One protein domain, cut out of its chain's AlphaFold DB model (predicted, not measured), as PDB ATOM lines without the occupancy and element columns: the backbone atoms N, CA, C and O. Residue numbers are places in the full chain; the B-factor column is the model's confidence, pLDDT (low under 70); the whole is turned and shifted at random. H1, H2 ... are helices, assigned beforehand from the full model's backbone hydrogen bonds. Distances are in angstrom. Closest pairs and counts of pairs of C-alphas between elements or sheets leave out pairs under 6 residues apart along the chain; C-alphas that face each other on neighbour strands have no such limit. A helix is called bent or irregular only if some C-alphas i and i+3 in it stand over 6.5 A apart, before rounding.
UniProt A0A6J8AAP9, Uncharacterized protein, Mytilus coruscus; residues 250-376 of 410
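AT A GLANCE: This is residues 250 to 376 of the 410 residues of an uncharacterized protein of Mytilus coruscus (UniProt A0A6J8AAP9). Four long helices, H1, H2, H4 and H5, form an up-and-down bundle made of two helical hairpins, H1 with H2 and H4 with H5, while short H3 lies across one end, between H2 and H4. The bundle is partly splayed: H1 meets H2 with residues 263 to 274 alone, and short H6 follows H5 near H1. The printed part has 127 residues with six named helices, H1 to H6 in order along the chain, and no named strand; the class is all helix. It is only just compact, close to loose, with a radius of gyration of the C-alphas of 16.5 A, and elongated, spanning 50 by 33 by 21 A.

HOW THE PARTS SIT: The bundle of H1, residues 250 to 274, H2, residues 285 to 306, H4, residues 324 to 345, and H5, residues 348 to 368, is up and down, each helix running against the one before it. H1 and H2, a hairpin, touch at a steep tilt of 38 degrees, opposite ways; their closest C-alphas, those of Phe 270 and Met 286, are 6.4 A apart. H1 touches H5 with residues 264 to 271 alone, at a shallow tilt of 21 degrees, opposite ways, closest at the C-alphas of Val 271 and Ser 359, 6.9 A apart. H2 touches H3, residues 313 to 320, about perpendicular at 75 degrees; the closest C-alphas, of Ile 305 and Arg 316, are 6.2 A apart. H2 and H4 are close but not clearly touching, with the C-alphas of Val 298 and Asn 333 closest at 7.4 A. H4 and H5, a hairpin, touch at a shallow tilt of 16 degrees, opposite ways, with the C-alphas of Ser 339 and Met 357 closest at 5.5 A. H6, residues 370 to 373, is close to H1 but not clearly touching; the C-alphas of Val 257 and Phe 372 are closest, 7.0 A apart. H1 and H4 are apart, and so are H2 and H5. In H1, H2, H3 and H4 every O i to N i+4 pair is within hydrogen-bond range, in H5 14 of 17 are, and H6 is too short for such a pair.

IN THESE COORDINATES: H1 begins at C-alpha 250, (53.946, -4.439, -2.119), and measures 34.8 A. H2 measures 31.5 A, H3 10.3 A and H4 31.2 A. H5 measures 31.6 A and is irregular, with C-alphas 349 and 352 8.4 A apart. H6 measures 5.4 A and ends at C-alpha 373, (53.716, 7.484, 5.076).

THE WHOLE: The two C-alphas farthest apart, those of Arg 311 and Asp 349, are 51.6 A apart. The printed part has no cut and no long link. Its mean pLDDT is 86.3; residues 277 to 283, 309 to 311 and 347 to 349 are under 70.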
ATOM      1  N   VAL A 250      54.693  -5.649  -1.750       91.88
ATOM      2  CA  VAL A 250      53.946  -4.439  -2.119       91.88
ATOM      3  C   VAL A 250      52.431  -4.613  -2.004       91.88
ATOM      4  O   VAL A 250      51.757  -3.683  -1.571       91.88
ATOM      5  N   THR A 251      51.886  -5.778  -2.363       92.06
ATOM      6  CA  THR A 251      50.442  -6.042  -2.265       92.06
ATOM      7  C   THR A 251      50.041  -6.192  -0.808       92.06
ATOM      8  O   THR A 251      49.136  -5.491  -0.370       92.06
ATOM      9  N   LYS A 252      50.799  -6.968  -0.021       93.19
ATOM     10  CA  LYS A 252      50.619  -7.075   1.439       93.19
ATOM     11  C   LYS A 252      50.631  -5.711   2.129       93.19
ATOM     12  O   LYS A 252      49.795  -5.454   2.989       93.19
ATOM     13  N   PHE A 253      51.543  -4.821   1.732       93.81
ATOM     14  CA  PHE A 253      51.601  -3.458   2.256       93.81
ATOM     15  C   PHE A 253      50.323  -2.666   1.956       93.81
ATOM     16  O   PHE A 253      49.728  -2.116   2.877       93.81
ATOM     17  N   TRP A 254      49.873  -2.619   0.697       92.44
ATOM     18  CA  TRP A 254      48.665  -1.869   0.334       92.44
ATOM     19  C   TRP A 254      47.394  -2.463   0.940       92.44
ATOM     20  O   TRP A 254      46.548  -1.705   1.401       92.44
ATOM     21  N   THR A 255      47.279  -3.790   1.017       92.81
ATOM     22  CA  THR A 255      46.173  -4.448   1.721       92.81
ATOM     23  C   THR A 255      46.156  -4.066   3.201       92.81
ATOM     24  O   THR A 255      45.093  -3.755   3.728       92.81
ATOM     25  N   ASN A 256      47.320  -4.002   3.860       92.56
ATOM     26  CA  ASN A 256      47.419  -3.542   5.248       92.56
ATOM     27  C   ASN A 256      47.006  -2.065   5.403       92.56
ATOM     28  O   ASN A 256      46.255  -1.723   6.310       92.56
ATOM     29  N   VAL A 257      47.431  -1.187   4.484       92.94
ATOM     30  CA  VAL A 257      47.022   0.231   4.482       92.94
ATOM     31  C   VAL A 257      45.505   0.367   4.334       92.94
ATOM     32  O   VAL A 257      44.879   1.075   5.117       92.94
ATOM     33  N   ILE A 258      44.904  -0.333   3.365       92.81
ATOM     34  CA  ILE A 258      43.451  -0.315   3.134       92.81
ATOM     35  C   ILE A 258      42.715  -0.855   4.364       92.81
ATOM     36  O   ILE A 258      41.793  -0.210   4.853       92.81
ATOM     37  N   SER A 259      43.164  -1.990   4.909       92.88
ATOM     38  CA  SER A 259      42.623  -2.576   6.138       92.88
ATOM     39  C   SER A 259      42.668  -1.591   7.309       92.88
ATOM     40  O   SER A 259      41.714  -1.517   8.073       92.88
ATOM     41  N   CYS A 260      43.749  -0.823   7.455       92.50
ATOM     42  CA  CYS A 260      43.872   0.169   8.518       92.50
ATOM     43  C   CYS A 260      42.908   1.351   8.325       92.50
ATOM     44  O   CYS A 260      42.284   1.784   9.290       92.50
ATOM     45  N   ILE A 261      42.738   1.841   7.093       93.62
ATOM     46  CA  ILE A 261      41.780   2.918   6.788       93.62
ATOM     47  C   ILE A 261      40.344   2.464   7.080       93.62
ATOM     48  O   ILE A 261      39.595   3.199   7.719       93.62
ATOM     49  N   VAL A 262      39.971   1.248   6.664       94.06
ATOM     50  CA  VAL A 262      38.643   0.675   6.944       94.06
ATOM     51  C   VAL A 262      38.431   0.513   8.447       94.06
ATOM     52  O   VAL A 262      37.408   0.946   8.966       94.06
ATOM     53  N   MET A 263      39.416  -0.033   9.161       93.31
ATOM     54  CA  MET A 263      39.364  -0.168  10.617       93.31
ATOM     55  C   MET A 263      39.162   1.187  11.310       93.31
ATOM     56  O   MET A 263      38.335   1.291  12.209       93.31
ATOM     57  N   LEU A 264      39.878   2.234  10.890       93.81
ATOM     58  CA  LEU A 264      39.723   3.585  11.442       93.81
ATOM     59  C   LEU A 264      38.349   4.175  11.158       93.81
ATOM     60  O   LEU A 264      37.775   4.817  12.033       93.81
ATOM     61  N   PHE A 265      37.817   3.946   9.959       93.69
ATOM     62  CA  PHE A 265      36.469   4.372   9.614       93.69
ATOM     63  C   PHE A 265      35.428   3.676  10.499       93.69
ATOM     64  O   PHE A 265      34.615   4.354  11.121       93.69
ATOM     65  N   CYS A 266      35.502   2.348  10.638       92.62
ATOM     66  CA  CYS A 266      34.626   1.582  11.525       92.62
ATOM     67  C   CYS A 266      34.766   2.016  12.992       92.62
ATOM     68  O   CYS A 266      33.762   2.188  13.677       92.62
ATOM     69  N   PHE A 267      35.993   2.247  13.473       92.69
ATOM     70  CA  PHE A 267      36.229   2.673  14.853       92.69
ATOM     71  C   PHE A 267      35.723   4.097  15.113       92.69
ATOM     72  O   PHE A 267      35.105   4.357  16.143       92.69
ATOM     73  N   SER A 268      35.910   5.010  14.157       94.06
ATOM     74  CA  SER A 268      35.352   6.360  14.221       94.06
ATOM     75  C   SER A 268      33.826   6.348  14.191       94.06
ATOM     76  O   SER A 268      33.209   7.088  14.951       94.06
ATOM     77  N   PHE A 269      33.218   5.517  13.337       91.69
ATOM     78  CA  PHE A 269      31.769   5.333  13.293       91.69
ATOM     79  C   PHE A 269      31.253   4.862  14.657       91.69
ATOM     80  O   PHE A 269      30.426   5.538  15.260       91.69
ATOM     81  N   PHE A 270      31.849   3.808  15.216       89.75
ATOM     82  CA  PHE A 270      31.482   3.272  16.527       89.75
ATOM     83  C   PHE A 270      31.544   4.307  17.663       89.75
ATOM     84  O   PHE A 270      30.599   4.420  18.441       89.75
ATOM     85  N   VAL A 271      32.622   5.097  17.755       89.69
ATOM     86  CA  VAL A 271      32.769   6.128  18.804       89.69
ATOM     87  C   VAL A 271      31.745   7.265  18.653       89.69
ATOM     88  O   VAL A 271      31.362   7.896  19.646       89.69
ATOM     89  N   LEU A 272      31.302   7.548  17.423       87.31
ATOM     90  CA  LEU A 272      30.357   8.624  17.128       87.31
ATOM     91  C   LEU A 272      28.891   8.202  17.295       87.31
ATOM     92  O   LEU A 272      28.132   8.985  17.865       87.31
ATOM     93  N   THR A 273      28.501   7.012  16.824       80.56
ATOM     94  CA  THR A 273      27.088   6.597  16.731       80.56
ATOM     95  C   THR A 273      26.675   5.540  17.748       80.56
ATOM     96  O   THR A 273      25.578   5.620  18.290       80.56
ATOM     97  N   ASP A 274      27.539   4.567  18.035       74.88
ATOM     98  CA  ASP A 274      27.119   3.306  18.666       74.88
ATOM     99  C   ASP A 274      27.544   3.189  20.134       74.88
ATOM    100  O   ASP A 274      27.207   2.213  20.810       74.88
ATOM    101  N   LEU A 275      28.268   4.179  20.656       76.62
ATOM    102  CA  LEU A 275      28.797   4.153  22.012       76.62
ATOM    103  C   LEU A 275      27.692   4.412  23.058       76.62
ATOM    104  O   LEU A 275      27.491   5.543  23.503       76.62
ATOM    105  N   HIS A 276      27.018   3.339  23.477       70.62
ATOM    106  CA  HIS A 276      25.948   3.352  24.482       70.62
ATOM    107  C   HIS A 276      26.401   2.748  25.828       70.62
ATOM    108  O   HIS A 276      27.267   1.857  25.850       70.62
ATOM    109  N   PRO A 277      25.837   3.218  26.962       67.06
ATOM    110  CA  PRO A 277      26.092   2.632  28.274       67.06
ATOM    111  C   PRO A 277      25.628   1.174  28.314       67.06
ATOM    112  O   PRO A 277      24.620   0.813  27.705       67.06
ATOM    113  N   TYR A 278      26.366   0.336  29.045       66.31
ATOM    114  CA  TYR A 278      26.068  -1.087  29.213       66.31
ATOM    115  C   TYR A 278      24.772  -1.257  30.022       66.31
ATOM    116  O   TYR A 278      24.810  -1.328  31.248       66.31
ATOM    117  N   THR A 279      23.627  -1.237  29.337       57.69
ATOM    118  CA  THR A 279      22.299  -1.274  29.974       57.69
ATOM    119  C   THR A 279      21.502  -2.506  29.553       57.69
ATOM    120  O   THR A 279      20.927  -3.160  30.412       57.69
ATOM    121  N   ASP A 280      21.564  -2.907  28.277       54.84
ATOM    122  CA  ASP A 280      20.628  -3.912  27.738       54.84
ATOM    123  C   ASP A 280      21.276  -5.238  27.306       54.84
ATOM    124  O   ASP A 280      20.644  -6.058  26.645       54.84
ATOM    125  N   GLY A 281      22.552  -5.473  27.637       59.66
ATOM    126  CA  GLY A 281      23.251  -6.725  27.293       59.66
ATOM    127  C   GLY A 281      23.402  -6.997  25.785       59.66
ATOM    128  O   GLY A 281      23.907  -8.051  25.400       59.66
ATOM    129  N   GLN A 282      22.995  -6.059  24.926       60.41
ATOM    130  CA  GLN A 282      23.121  -6.154  23.477       60.41
ATOM    131  C   GLN A 282      24.363  -5.392  23.016       60.41
ATOM    132  O   GLN A 282      24.435  -4.166  23.065       60.41
ATOM    133  N   PHE A 283      25.361  -6.144  22.572       68.62
ATOM    134  CA  PHE A 283      26.540  -5.601  21.911       68.62
ATOM    135  C   PHE A 283      26.205  -5.283  20.445       68.62
ATOM    136  O   PHE A 283      25.646  -6.125  19.739       68.62
ATOM    137  N   SER A 284      26.569  -4.088  19.965       80.81
ATOM    138  CA  SER A 284      26.443  -3.745  18.539       80.81
ATOM    139  C   SER A 284      27.375  -4.631  17.704       80.81
ATOM    140  O   SER A 284      28.505  -4.919  18.105       80.81
ATOM    141  N   LEU A 285      26.946  -5.027  16.502       84.38
ATOM    142  CA  LEU A 285      27.792  -5.773  15.559       84.38
ATOM    143  C   LEU A 285      29.110  -5.037  15.264       84.38
ATOM    144  O   LEU A 285      30.155  -5.670  15.104       84.38
ATOM    145  N   MET A 286      29.075  -3.701  15.245       86.06
ATOM    146  CA  MET A 286      30.258  -2.868  15.023       86.06
ATOM    147  C   MET A 286      31.273  -2.985  16.162       86.06
ATOM    148  O   MET A 286      32.479  -2.963  15.926       86.06
ATOM    149  N   GLU A 287      30.799  -3.172  17.393       87.31
ATOM    150  CA  GLU A 287      31.651  -3.343  18.565       87.31
ATOM    151  C   GLU A 287      32.424  -4.662  18.510       87.31
ATOM    152  O   GLU A 287      33.647  -4.673  18.664       87.31
ATOM    153  N   TYR A 288      31.732  -5.765  18.210       89.12
ATOM    154  CA  TYR A 288      32.382  -7.063  18.027       89.12
ATOM    155  C   TYR A 288      33.403  -7.036  16.898       89.12
ATOM    156  O   TYR A 288      34.484  -7.610  17.031       89.12
ATOM    157  N   LEU A 289      33.085  -6.344  15.802       91.88
ATOM    158  CA  LEU A 289      34.003  -6.170  14.687       91.88
ATOM    159  C   LEU A 289      35.288  -5.460  15.135       91.88
ATOM    160  O   LEU A 289      36.376  -5.928  14.804       91.88
ATOM    161  N   ILE A 290      35.194  -4.383  15.921       92.06
ATOM    162  CA  ILE A 290      36.370  -3.642  16.411       92.06
ATOM    163  C   ILE A 290      37.169  -4.476  17.412       92.06
ATOM    164  O   ILE A 290      38.392  -4.539  17.303       92.06
ATOM    165  N   PHE A 291      36.512  -5.162  18.350       91.56
ATOM    166  CA  PHE A 291      37.192  -6.057  19.295       91.56
ATOM    167  C   PHE A 291      37.923  -7.188  18.582       91.56
ATOM    168  O   PHE A 291      39.092  -7.445  18.876       91.56
ATOM    169  N   GLY A 292      37.273  -7.808  17.595       93.81
ATOM    170  CA  GLY A 292      37.897  -8.788  16.718       93.81
ATOM    171  C   GLY A 292      39.106  -8.203  15.990       93.81
ATOM    172  O   GLY A 292      40.171  -8.816  15.984       93.81
ATOM    173  N   TRP A 293      38.994  -6.986  15.451       94.06
ATOM    174  CA  TRP A 293      40.100  -6.333  14.748       94.06
ATOM    175  C   TRP A 293      41.294  -6.054  15.664       94.06
ATOM    176  O   TRP A 293      42.425  -6.400  15.320       94.06
ATOM    177  N   ILE A 294      41.068  -5.494  16.853       93.25
ATOM    178  CA  ILE A 294      42.137  -5.255  17.832       93.25
ATOM    179  C   ILE A 294      42.769  -6.576  18.276       93.25
ATOM    180  O   ILE A 294      43.993  -6.670  18.358       93.25
ATOM    181  N   LEU A 295      41.970  -7.628  18.474       94.19
ATOM    182  CA  LEU A 295      42.492  -8.961  18.760       94.19
ATOM    183  C   LEU A 295      43.405  -9.460  17.630       94.19
ATOM    184  O   LEU A 295      44.483  -9.980  17.914       94.19
ATOM    185  N   THR A 296      43.040  -9.257  16.358       94.56
ATOM    186  CA  THR A 296      43.934  -9.611  15.241       94.56
ATOM    187  C   THR A 296      45.240  -8.813  15.250       94.56
ATOM    188  O   THR A 296      46.287  -9.390  14.963       94.56
ATOM    189  N   LEU A 297      45.226  -7.533  15.650       91.88
ATOM    190  CA  LEU A 297      46.453  -6.742  15.815       91.88
ATOM    191  C   LEU A 297      47.329  -7.285  16.952       91.88
ATOM    192  O   LEU A 297      48.539  -7.407  16.784       91.88
ATOM    193  N   VAL A 298      46.735  -7.681  18.081       93.56
ATOM    194  CA  VAL A 298      47.467  -8.324  19.187       93.56
ATOM    195  C   VAL A 298      48.093  -9.647  18.735       93.56
ATOM    196  O   VAL A 298      49.262  -9.910  19.025       93.56
ATOM    197  N   LEU A 299      47.352 -10.471  17.989       93.69
ATOM    198  CA  LEU A 299      47.867 -11.726  17.433       93.69
ATOM    199  C   LEU A 299      49.006 -11.495  16.432       93.69
ATOM    200  O   LEU A 299      49.964 -12.270  16.408       93.69
ATOM    201  N   GLU A 300      48.942 -10.429  15.636       91.62
ATOM    202  CA  GLU A 300      50.015 -10.054  14.716       91.62
ATOM    203  C   GLU A 300      51.299  -9.662  15.468       91.62
ATOM    204  O   GLU A 300      52.382 -10.126  15.103       91.62
ATOM    205  N   GLU A 301      51.202  -8.912  16.571       91.25
ATOM    206  CA  GLU A 301      52.360  -8.612  17.428       91.25
ATOM    207  C   GLU A 301      52.961  -9.887  18.049       91.25
ATOM    208  O   GLU A 301      54.182 -10.078  18.060       91.25
ATOM    209  N   LEU A 302      52.114 -10.824  18.491       89.69
ATOM    210  CA  LEU A 302      52.563 -12.130  18.989       89.69
ATOM    211  C   LEU A 302      53.280 -12.938  17.896       89.69
ATOM    212  O   LEU A 302      54.360 -13.489  18.134       89.69
ATOM    213  N   ARG A 303      52.740 -12.953  16.670       91.25
ATOM    214  CA  ARG A 303      53.366 -13.603  15.509       91.25
ATOM    215  C   ARG A 303      54.749 -13.014  15.219       91.25
ATOM    216  O   ARG A 303      55.693 -13.774  14.975       91.25
ATOM    217  N   GLN A 304      54.900 -11.690  15.282       89.75
ATOM    218  CA  GLN A 304      56.186 -11.013  15.080       89.75
ATOM    219  C   GLN A 304      57.227 -11.401  16.139       89.75
ATOM    220  O   GLN A 304      58.396 -11.611  15.801       89.75
ATOM    221  N   ILE A 305      56.825 -11.546  17.406       88.44
ATOM    222  CA  ILE A 305      57.711 -12.006  18.485       88.44
ATOM    223  C   ILE A 305      58.173 -13.449  18.224       88.44
ATOM    224  O   ILE A 305      59.360 -13.758  18.383       88.44
ATOM    225  N   CYS A 306      57.268 -14.325  17.774       85.69
ATOM    226  CA  CYS A 306      57.569 -15.728  17.486       85.69
ATOM    227  C   CYS A 306      58.537 -15.914  16.309       85.69
ATOM    228  O   CYS A 306      59.411 -16.777  16.393       85.69
ATOM    229  N   GLN A 307      58.424 -15.109  15.247       84.69
ATOM    230  CA  GLN A 307      59.224 -15.252  14.022       84.69
ATOM    231  C   GLN A 307      60.668 -14.723  14.122       84.69
ATOM    232  O   GLN A 307      61.447 -14.911  13.187       84.69
ATOM    233  N   ARG A 308      61.070 -14.077  15.228       78.38
ATOM    234  CA  ARG A 308      62.456 -13.594  15.389       78.38
ATOM    235  C   ARG A 308      63.450 -14.747  15.596       78.38
ATOM    236  O   ARG A 308      63.236 -15.639  16.411       78.38
ATOM    237  N   GLU A 309      64.598 -14.647  14.927       66.12
ATOM    238  CA  GLU A 309      65.635 -15.688  14.751       66.12
ATOM    239  C   GLU A 309      66.352 -16.153  16.043       66.12
ATOM    240  O   GLU A 309      67.116 -17.112  16.034       66.12
ATOM    241  N   HIS A 310      66.128 -15.512  17.196       66.56
ATOM    242  CA  HIS A 310      66.814 -15.885  18.443       66.56
ATOM    243  C   HIS A 310      66.300 -17.218  19.011       66.56
ATOM    244  O   HIS A 310      65.105 -17.472  18.993       66.56
ATOM    245  N   ARG A 311      67.147 -18.074  19.600       64.44
ATOM    246  CA  ARG A 311      66.677 -19.369  20.151       64.44
ATOM    247  C   ARG A 311      65.812 -19.250  21.420       64.44
ATOM    248  O   ARG A 311      64.958 -20.093  21.651       64.44
ATOM    249  N   SER A 312      65.984 -18.193  22.218       79.06
ATOM    250  CA  SER A 312      65.256 -17.978  23.482       79.06
ATOM    251  C   SER A 312      64.150 -16.927  23.345       79.06
ATOM    252  O   SER A 312      64.412 -15.819  22.874       79.06
ATOM    253  N   LEU A 313      62.939 -17.228  23.837       78.00
ATOM    254  CA  LEU A 313      61.791 -16.304  23.824       78.00
ATOM    255  C   LEU A 313      62.068 -14.996  24.578       78.00
ATOM    256  O   LEU A 313      61.719 -13.923  24.095       78.00
ATOM    257  N   ARG A 314      62.774 -15.055  25.716       81.06
ATOM    258  CA  ARG A 314      63.155 -13.851  26.478       81.06
ATOM    259  C   ARG A 314      64.068 -12.936  25.664       81.06
ATOM    260  O   ARG A 314      63.899 -11.721  25.666       81.06
ATOM    261  N   HIS A 315      65.002 -13.524  24.918       80.62
ATOM    262  CA  HIS A 315      65.889 -12.770  24.035       80.62
ATOM    263  C   HIS A 315      65.147 -12.221  22.808       80.62
ATOM    264  O   HIS A 315      65.440 -11.100  22.390       80.62
ATOM    265  N   ARG A 316      64.161 -12.955  22.267       84.12
ATOM    266  CA  ARG A 316      63.256 -12.443  21.219       84.12
ATOM    267  C   ARG A 316      62.494 -11.217  21.711       84.12
ATOM    268  O   ARG A 316      62.558 -10.184  21.051       84.12
ATOM    269  N   LEU A 317      61.864 -11.306  22.883       84.50
ATOM    270  CA  LEU A 317      61.081 -10.216  23.467       84.50
ATOM    271  C   LEU A 317      61.954  -9.006  23.821       84.50
ATOM    272  O   LEU A 317      61.616  -7.884  23.469       84.50
ATOM    273  N   CYS A 318      63.119  -9.220  24.439       84.62
ATOM    274  CA  CYS A 318      64.053  -8.137  24.758       84.62
ATOM    275  C   CYS A 318      64.579  -7.437  23.494       84.62
ATOM    276  O   CYS A 318      64.759  -6.223  23.478       84.62
ATOM    277  N   SER A 319      64.806  -8.190  22.413       82.88
ATOM    278  CA  SER A 319      65.151  -7.626  21.106       82.88
ATOM    279  C   SER A 319      63.979  -6.840  20.505       82.88
ATOM    280  O   SER A 319      64.179  -5.749  19.981       82.88
ATOM    281  N   TRP A 320      62.755  -7.364  20.613       88.25
ATOM    282  CA  TRP A 320      61.531  -6.741  20.102       88.25
ATOM    283  C   TRP A 320      61.173  -5.445  20.828       88.25
ATOM    284  O   TRP A 320      60.838  -4.457  20.179       88.25
ATOM    285  N   TRP A 321      61.367  -5.397  22.145       89.50
ATOM    286  CA  TRP A 321      61.107  -4.215  22.967       89.50
ATOM    287  C   TRP A 321      62.072  -3.051  22.694       89.50
ATOM    288  O   TRP A 321      61.853  -1.942  23.167       89.50
ATOM    289  N   LYS A 322      63.167  -3.253  21.951       86.50
ATOM    290  CA  LYS A 322      64.086  -2.150  21.609       86.50
ATOM    291  C   LYS A 322      63.505  -1.202  20.565       86.50
ATOM    292  O   LYS A 322      63.903  -0.038  20.533       86.50
ATOM    293  N   ASP A 323      62.576  -1.675  19.742       87.19
ATOM    294  CA  ASP A 323      61.978  -0.874  18.681       87.19
ATOM    295  C   ASP A 323      60.871   0.024  19.253       87.19
ATOM    296  O   ASP A 323      59.936  -0.442  19.901       87.19
ATOM    297  N   ALA A 324      60.968   1.336  19.015       87.69
ATOM    298  CA  ALA A 324      60.024   2.313  19.566       87.69
ATOM    299  C   ALA A 324      58.586   2.127  19.044       87.69
ATOM    300  O   ALA A 324      57.639   2.337  19.793       87.69
ATOM    301  N   TRP A 325      58.430   1.694  17.790       88.62
ATOM    302  CA  TRP A 325      57.122   1.415  17.186       88.62
ATOM    303  C   TRP A 325      56.404   0.254  17.879       88.62
ATOM    304  O   TRP A 325      55.226   0.361  18.184       88.62
ATOM    305  N   ASN A 326      57.134  -0.799  18.248       91.50
ATOM    306  CA  ASN A 326      56.560  -1.934  18.970       91.50
ATOM    307  C   ASN A 326      56.070  -1.519  20.365       91.50
ATOM    308  O   ASN A 326      54.995  -1.921  20.797       91.50
ATOM    309  N   LYS A 327      56.831  -0.663  21.066       91.44
ATOM    310  CA  LYS A 327      56.390  -0.098  22.354       91.44
ATOM    311  C   LYS A 327      55.108   0.718  22.200       91.44
ATOM    312  O   LYS A 327      54.221   0.617  23.042       91.44
ATOM    313  N   TYR A 328      55.030   1.520  21.139       92.69
ATOM    314  CA  TYR A 328      53.849   2.312  20.820       92.69
ATOM    315  C   TYR A 328      52.628   1.417  20.575       92.69
ATOM    316  O   TYR A 328      51.569   1.665  21.140       92.69
ATOM    317  N   ASP A 329      52.791   0.319  19.841       92.25
ATOM    318  CA  ASP A 329      51.707  -0.623  19.561       92.25
ATOM    319  C   ASP A 329      51.205  -1.351  20.822       92.25
ATOM    320  O   ASP A 329      49.999  -1.519  21.000       92.25
ATOM    321  N   VAL A 330      52.097  -1.702  21.759       92.69
ATOM    322  CA  VAL A 330      51.694  -2.226  23.082       92.69
ATOM    323  C   VAL A 330      50.924  -1.186  23.875       92.69
ATOM    324  O   VAL A 330      49.870  -1.498  24.424       92.69
ATOM    325  N   PHE A 331      51.444   0.038  23.937       93.94
ATOM    326  CA  PHE A 331      50.801   1.139  24.647       93.94
ATOM    327  C   PHE A 331      49.373   1.370  24.137       93.94
ATOM    328  O   PHE A 331      48.441   1.474  24.930       93.94
ATOM    329  N   MET A 332      49.189   1.336  22.819       93.62
ATOM    330  CA  MET A 332      47.884   1.438  22.168       93.62
ATOM    331  C   MET A 332      46.917   0.327  22.558       93.62
ATOM    332  O   MET A 332      45.772   0.600  22.919       93.62
ATOM    333  N   ASN A 333      47.381  -0.920  22.527       92.62
ATOM    334  CA  ASN A 333      46.564  -2.059  22.927       92.62
ATOM    335  C   ASN A 333      46.178  -1.982  24.415       92.62
ATOM    336  O   ASN A 333      45.047  -2.303  24.769       92.62
ATOM    337  N   VAL A 334      47.072  -1.498  25.285       94.19
ATOM    338  CA  VAL A 334      46.779  -1.289  26.715       94.19
ATOM    339  C   VAL A 334      45.745  -0.179  26.925       94.19
ATOM    340  O   VAL A 334      44.812  -0.377  27.701       94.19
ATOM    341  N   LEU A 335      45.852   0.953  26.221       93.56
ATOM    342  CA  LEU A 335      44.836   2.017  26.269       93.56
ATOM    343  C   LEU A 335      43.465   1.528  25.789       93.56
ATOM    344  O   LEU A 335      42.434   1.879  26.371       93.56
ATOM    345  N   PHE A 336      43.444   0.676  24.764       93.12
ATOM    346  CA  PHE A 336      42.210   0.063  24.290       93.12
ATOM    347  C   PHE A 336      41.591  -0.858  25.347       93.12
ATOM    348  O   PHE A 336      40.412  -0.717  25.667       93.12
ATOM    349  N   LEU A 337      42.385  -1.745  25.953       92.44
ATOM    350  CA  LEU A 337      41.918  -2.604  27.046       92.44
ATOM    351  C   LEU A 337      41.402  -1.781  28.232       92.44
ATOM    352  O   LEU A 337      40.354  -2.100  28.782       92.44
ATOM    353  N   LEU A 338      42.082  -0.688  28.586       93.00
ATOM    354  CA  LEU A 338      41.626   0.230  29.626       93.00
ATOM    355  C   LEU A 338      40.273   0.868  29.268       93.00
ATOM    356  O   LEU A 338      39.398   0.950  30.127       93.00
ATOM    357  N   SER A 339      40.074   1.265  28.008       90.69
ATOM    358  CA  SER A 339      38.795   1.799  27.510       90.69
ATOM    359  C   SER A 339      37.658   0.782  27.650       90.69
ATOM    360  O   SER A 339      36.546   1.131  28.048       90.69
ATOM    361  N   VAL A 340      37.945  -0.492  27.369       88.94
ATOM    362  CA  VAL A 340      37.002  -1.604  27.532       88.94
ATOM    363  C   VAL A 340      36.688  -1.847  29.010       88.94
ATOM    364  O   VAL A 340      35.519  -1.906  29.379       88.94
ATOM    365  N   VAL A 341      37.703  -1.905  29.877       89.38
ATOM    366  CA  VAL A 341      37.524  -2.097  31.327       89.38
ATOM    367  C   VAL A 341      36.724  -0.952  31.952       89.38
ATOM    368  O   VAL A 341      35.786  -1.212  32.700       89.38
ATOM    369  N   LEU A 342      37.032   0.305  31.612       86.50
ATOM    370  CA  LEU A 342      36.279   1.480  32.072       86.50
ATOM    371  C   LEU A 342      34.808   1.406  31.658       86.50
ATOM    372  O   LEU A 342      33.931   1.789  32.426       86.50
ATOM    373  N   ARG A 343      34.515   0.878  30.468       83.75
ATOM    374  CA  ARG A 343      33.131   0.703  30.025       83.75
ATOM    375  C   ARG A 343      32.370  -0.333  30.852       83.75
ATOM    376  O   ARG A 343      31.193  -0.120  31.114       83.75
ATOM    377  N   PHE A 344      33.018  -1.424  31.258       82.62
ATOM    378  CA  PHE A 344      32.396  -2.428  32.130       82.62
ATOM    379  C   PHE A 344      32.292  -1.965  33.588       82.62
ATOM    380  O   PHE A 344      31.354  -2.344  34.281       82.62
ATOM    381  N   ALA A 345      33.241  -1.155  34.055       81.75
ATOM    382  CA  ALA A 345      33.317  -0.727  35.449       81.75
ATOM    383  C   ALA A 345      32.395   0.458  35.793       81.75
ATOM    384  O   ALA A 345      32.009   0.599  36.951       81.75
ATOM    385  N   LEU A 346      32.052   1.324  34.830       77.31
ATOM    386  CA  LEU A 346      31.252   2.523  35.088       77.31
ATOM    387  C   LEU A 346      29.783   2.318  34.689       77.31
ATOM    388  O   LEU A 346      29.444   2.261  33.507       77.31
ATOM    389  N   HIS A 347      28.910   2.240  35.698       67.00
ATOM    390  CA  HIS A 347      27.452   2.238  35.535       67.00
ATOM    391  C   HIS A 347      26.907   3.648  35.215       67.00
ATOM    392  O   HIS A 347      27.630   4.639  35.348       67.00
ATOM    393  N   GLN A 348      25.651   3.713  34.751       65.19
ATOM    394  CA  GLN A 348      25.052   4.772  33.912       65.19
ATOM    395  C   GLN A 348      25.416   6.242  34.210       65.19
ATOM    396  O   GLN A 348      25.583   7.013  33.263       65.19
ATOM    397  N   ASP A 349      25.610   6.640  35.467       65.00
ATOM    398  CA  ASP A 349      25.818   8.049  35.835       65.00
ATOM    399  C   ASP A 349      27.183   8.626  35.413       65.00
ATOM    400  O   ASP A 349      27.309   9.833  35.193       65.00
ATOM    401  N   ASN A 350      28.205   7.782  35.206       73.75
ATOM    402  CA  ASN A 350      29.574   8.222  34.893       73.75
ATOM    403  C   ASN A 350      30.090   7.731  33.523       73.75
ATOM    404  O   ASN A 350      31.266   7.414  33.370       73.75
ATOM    405  N   PHE A 351      29.256   7.695  32.479       79.81
ATOM    406  CA  PHE A 351      29.687   7.215  31.150       79.81
ATOM    407  C   PHE A 351      30.631   8.170  30.382       79.81
ATOM    408  O   PHE A 351      31.379   7.757  29.490       79.81
ATOM    409  N   LYS A 352      30.635   9.462  30.735       83.81
ATOM    410  CA  LYS A 352      31.467  10.505  30.099       83.81
ATOM    411  C   LYS A 352      32.964  10.136  30.001       83.81
ATOM    412  O   LYS A 352      33.498  10.211  28.892       83.81
ATOM    413  N   PRO A 353      33.651   9.708  31.080       86.56
ATOM    414  CA  PRO A 353      35.060   9.303  31.021       86.56
ATOM    415  C   PRO A 353      35.338   8.101  30.106       86.56
ATOM    416  O   PRO A 353      36.382   8.082  29.456       86.56
ATOM    417  N   ALA A 354      34.424   7.131  29.987       85.94
ATOM    418  CA  ALA A 354      34.610   6.002  29.069       85.94
ATOM    419  C   ALA A 354      34.652   6.490  27.611       85.94
ATOM    420  O   ALA A 354      35.568   6.147  26.861       85.94
ATOM    421  N   ARG A 355      33.727   7.381  27.230       87.56
ATOM    422  CA  ARG A 355      33.720   8.022  25.904       87.56
ATOM    423  C   ARG A 355      34.972   8.846  25.636       87.56
ATOM    424  O   ARG A 355      35.530   8.763  24.541       87.56
ATOM    425  N   MET A 356      35.443   9.597  26.629       89.81
ATOM    426  CA  MET A 356      36.704  10.333  26.522       89.81
ATOM    427  C   MET A 356      37.872   9.376  26.262       89.81
ATOM    428  O   MET A 356      38.642   9.602  25.330       89.81
ATOM    429  N   MET A 357      37.962   8.262  26.991       91.56
ATOM    430  CA  MET A 357      39.042   7.290  26.810       91.56
ATOM    431  C   MET A 357      39.029   6.631  25.419       91.56
ATOM    432  O   MET A 357      40.078   6.532  24.778       91.56
ATOM    433  N   TYR A 358      37.854   6.264  24.894       92.19
ATOM    434  CA  TYR A 358      37.736   5.756  23.520       92.19
ATOM    435  C   TYR A 358      38.133   6.802  22.473       92.19
ATOM    436  O   TYR A 358      38.812   6.463  21.504       92.19
ATOM    437  N   SER A 359      37.772   8.075  22.675       91.88
ATOM    438  CA  SER A 359      38.158   9.156  21.757       91.88
ATOM    439  C   SER A 359      39.670   9.411  21.747       91.88
ATOM    440  O   SER A 359      40.264   9.570  20.680       91.88
ATOM    441  N   VAL A 360      40.319   9.356  22.915       93.94
ATOM    442  CA  VAL A 360      41.780   9.451  23.038       93.94
ATOM    443  C   VAL A 360      42.446   8.255  22.361       93.94
ATOM    444  O   VAL A 360      43.388   8.421  21.587       93.94
ATOM    445  N   THR A 361      41.919   7.050  22.585       94.19
ATOM    446  CA  THR A 361      42.415   5.831  21.940       94.19
ATOM    447  C   THR A 361      42.309   5.930  20.413       94.19
ATOM    448  O   THR A 361      43.284   5.662  19.713       94.19
ATOM    449  N   LEU A 362      41.178   6.405  19.877       93.62
ATOM    450  CA  LEU A 362      40.997   6.668  18.444       93.62
ATOM    451  C   LEU A 362      42.023   7.674  17.902       93.62
ATOM    452  O   LEU A 362      42.619   7.425  16.853       93.62
ATOM    453  N   ALA A 363      42.280   8.770  18.619       94.12
ATOM    454  CA  ALA A 363      43.263   9.771  18.206       94.12
ATOM    455  C   ALA A 363      44.669   9.170  18.047       94.12
ATOM    456  O   ALA A 363      45.363   9.435  17.062       94.12
ATOM    457  N   PHE A 364      45.086   8.298  18.965       93.69
ATOM    458  CA  PHE A 364      46.362   7.621  18.802       93.69
ATOM    459  C   PHE A 364      46.340   6.564  17.674       93.69
ATOM    460  O   PHE A 364      47.334   6.409  16.966       93.69
ATOM    461  N   PHE A 365      45.217   5.889  17.400       92.69
ATOM    462  CA  PHE A 365      45.120   5.007  16.223       92.69
ATOM    463  C   PHE A 365      45.282   5.787  14.910       92.69
ATOM    464  O   PHE A 365      45.910   5.287  13.974       92.69
ATOM    465  N   PHE A 366      44.816   7.039  14.846       91.88
ATOM    466  CA  PHE A 366      45.130   7.930  13.726       91.88
ATOM    467  C   PHE A 366      46.623   8.248  13.649       91.88
ATOM    468  O   PHE A 366      47.207   8.150  12.568       91.88
ATOM    469  N   MET A 367      47.276   8.554  14.771       90.00
ATOM    470  CA  MET A 367      48.726   8.789  14.799       90.00
ATOM    471  C   MET A 367      49.527   7.568  14.320       90.00
ATOM    472  O   MET A 367      50.538   7.736  13.633       90.00
ATOM    473  N   ARG A 368      49.047   6.341  14.568       89.69
ATOM    474  CA  ARG A 368      49.649   5.105  14.032       89.69
ATOM    475  C   ARG A 368      49.743   5.102  12.501       89.69
ATOM    476  O   ARG A 368      50.723   4.596  11.953       89.69
ATOM    477  N   THR A 369      48.788   5.711  11.788       87.38
ATOM    478  CA  THR A 369      48.805   5.751  10.309       87.38
ATOM    479  C   THR A 369      50.034   6.447   9.729       87.38
ATOM    480  O   THR A 369      50.433   6.151   8.598       87.38
ATOM    481  N   LEU A 370      50.701   7.305  10.514       85.38
ATOM    482  CA  LEU A 370      51.924   7.998  10.110       85.38
ATOM    483  C   LEU A 370      53.039   7.039   9.679       85.38
ATOM    484  O   LEU A 370      53.839   7.378   8.803       85.38
ATOM    485  N   GLN A 371      53.072   5.823  10.231       86.50
ATOM    486  CA  GLN A 371      54.069   4.821   9.870       86.50
ATOM    487  C   GLN A 371      53.985   4.414   8.389       86.50
ATOM    488  O   GLN A 371      55.018   4.182   7.758       86.50
ATOM    489  N   PHE A 372      52.789   4.386   7.789       88.06
ATOM    490  CA  PHE A 372      52.630   4.044   6.371       88.06
ATOM    491  C   PHE A 372      53.212   5.113   5.446       88.06
ATOM    492  O   PHE A 372      53.792   4.793   4.404       88.06
ATOM    493  N   PHE A 373      53.142   6.384   5.849       86.25
ATOM    494  CA  PHE A 373      53.716   7.484   5.076       86.25
ATOM    495  C   PHE A 373      55.252   7.464   5.048       86.25
ATOM    496  O   PHE A 373      55.842   8.064   4.146       86.25
ATOM    497  N   TYR A 374      55.911   6.723   5.950       85.75
ATOM    498  CA  TYR A 374      57.367   6.547   5.945       85.75
ATOM    499  C   TYR A 374      57.882   5.886   4.655       85.75
ATOM    500  O   TYR A 374      58.964   6.208   4.172       85.75
ATOM    501  N   VAL A 375      57.094   4.977   4.072       86.62
ATOM    502  CA  VAL A 375      57.469   4.216   2.867       86.62
ATOM    503  C   VAL A 375      57.356   5.065   1.594       86.62
ATOM    504  O   VAL A 375      57.982   4.769   0.572       86.62
ATOM    505  N   ALA A 376      56.573   6.146   1.622       85.56
ATOM    506  CA  ALA A 376      56.382   6.994   0.457       85.56
ATOM    507  C   ALA A 376      57.668   7.769   0.120       85.56
ATOM    508  O   ALA A 376      58.186   8.520   0.942       85.56
TER     509      ALA A 376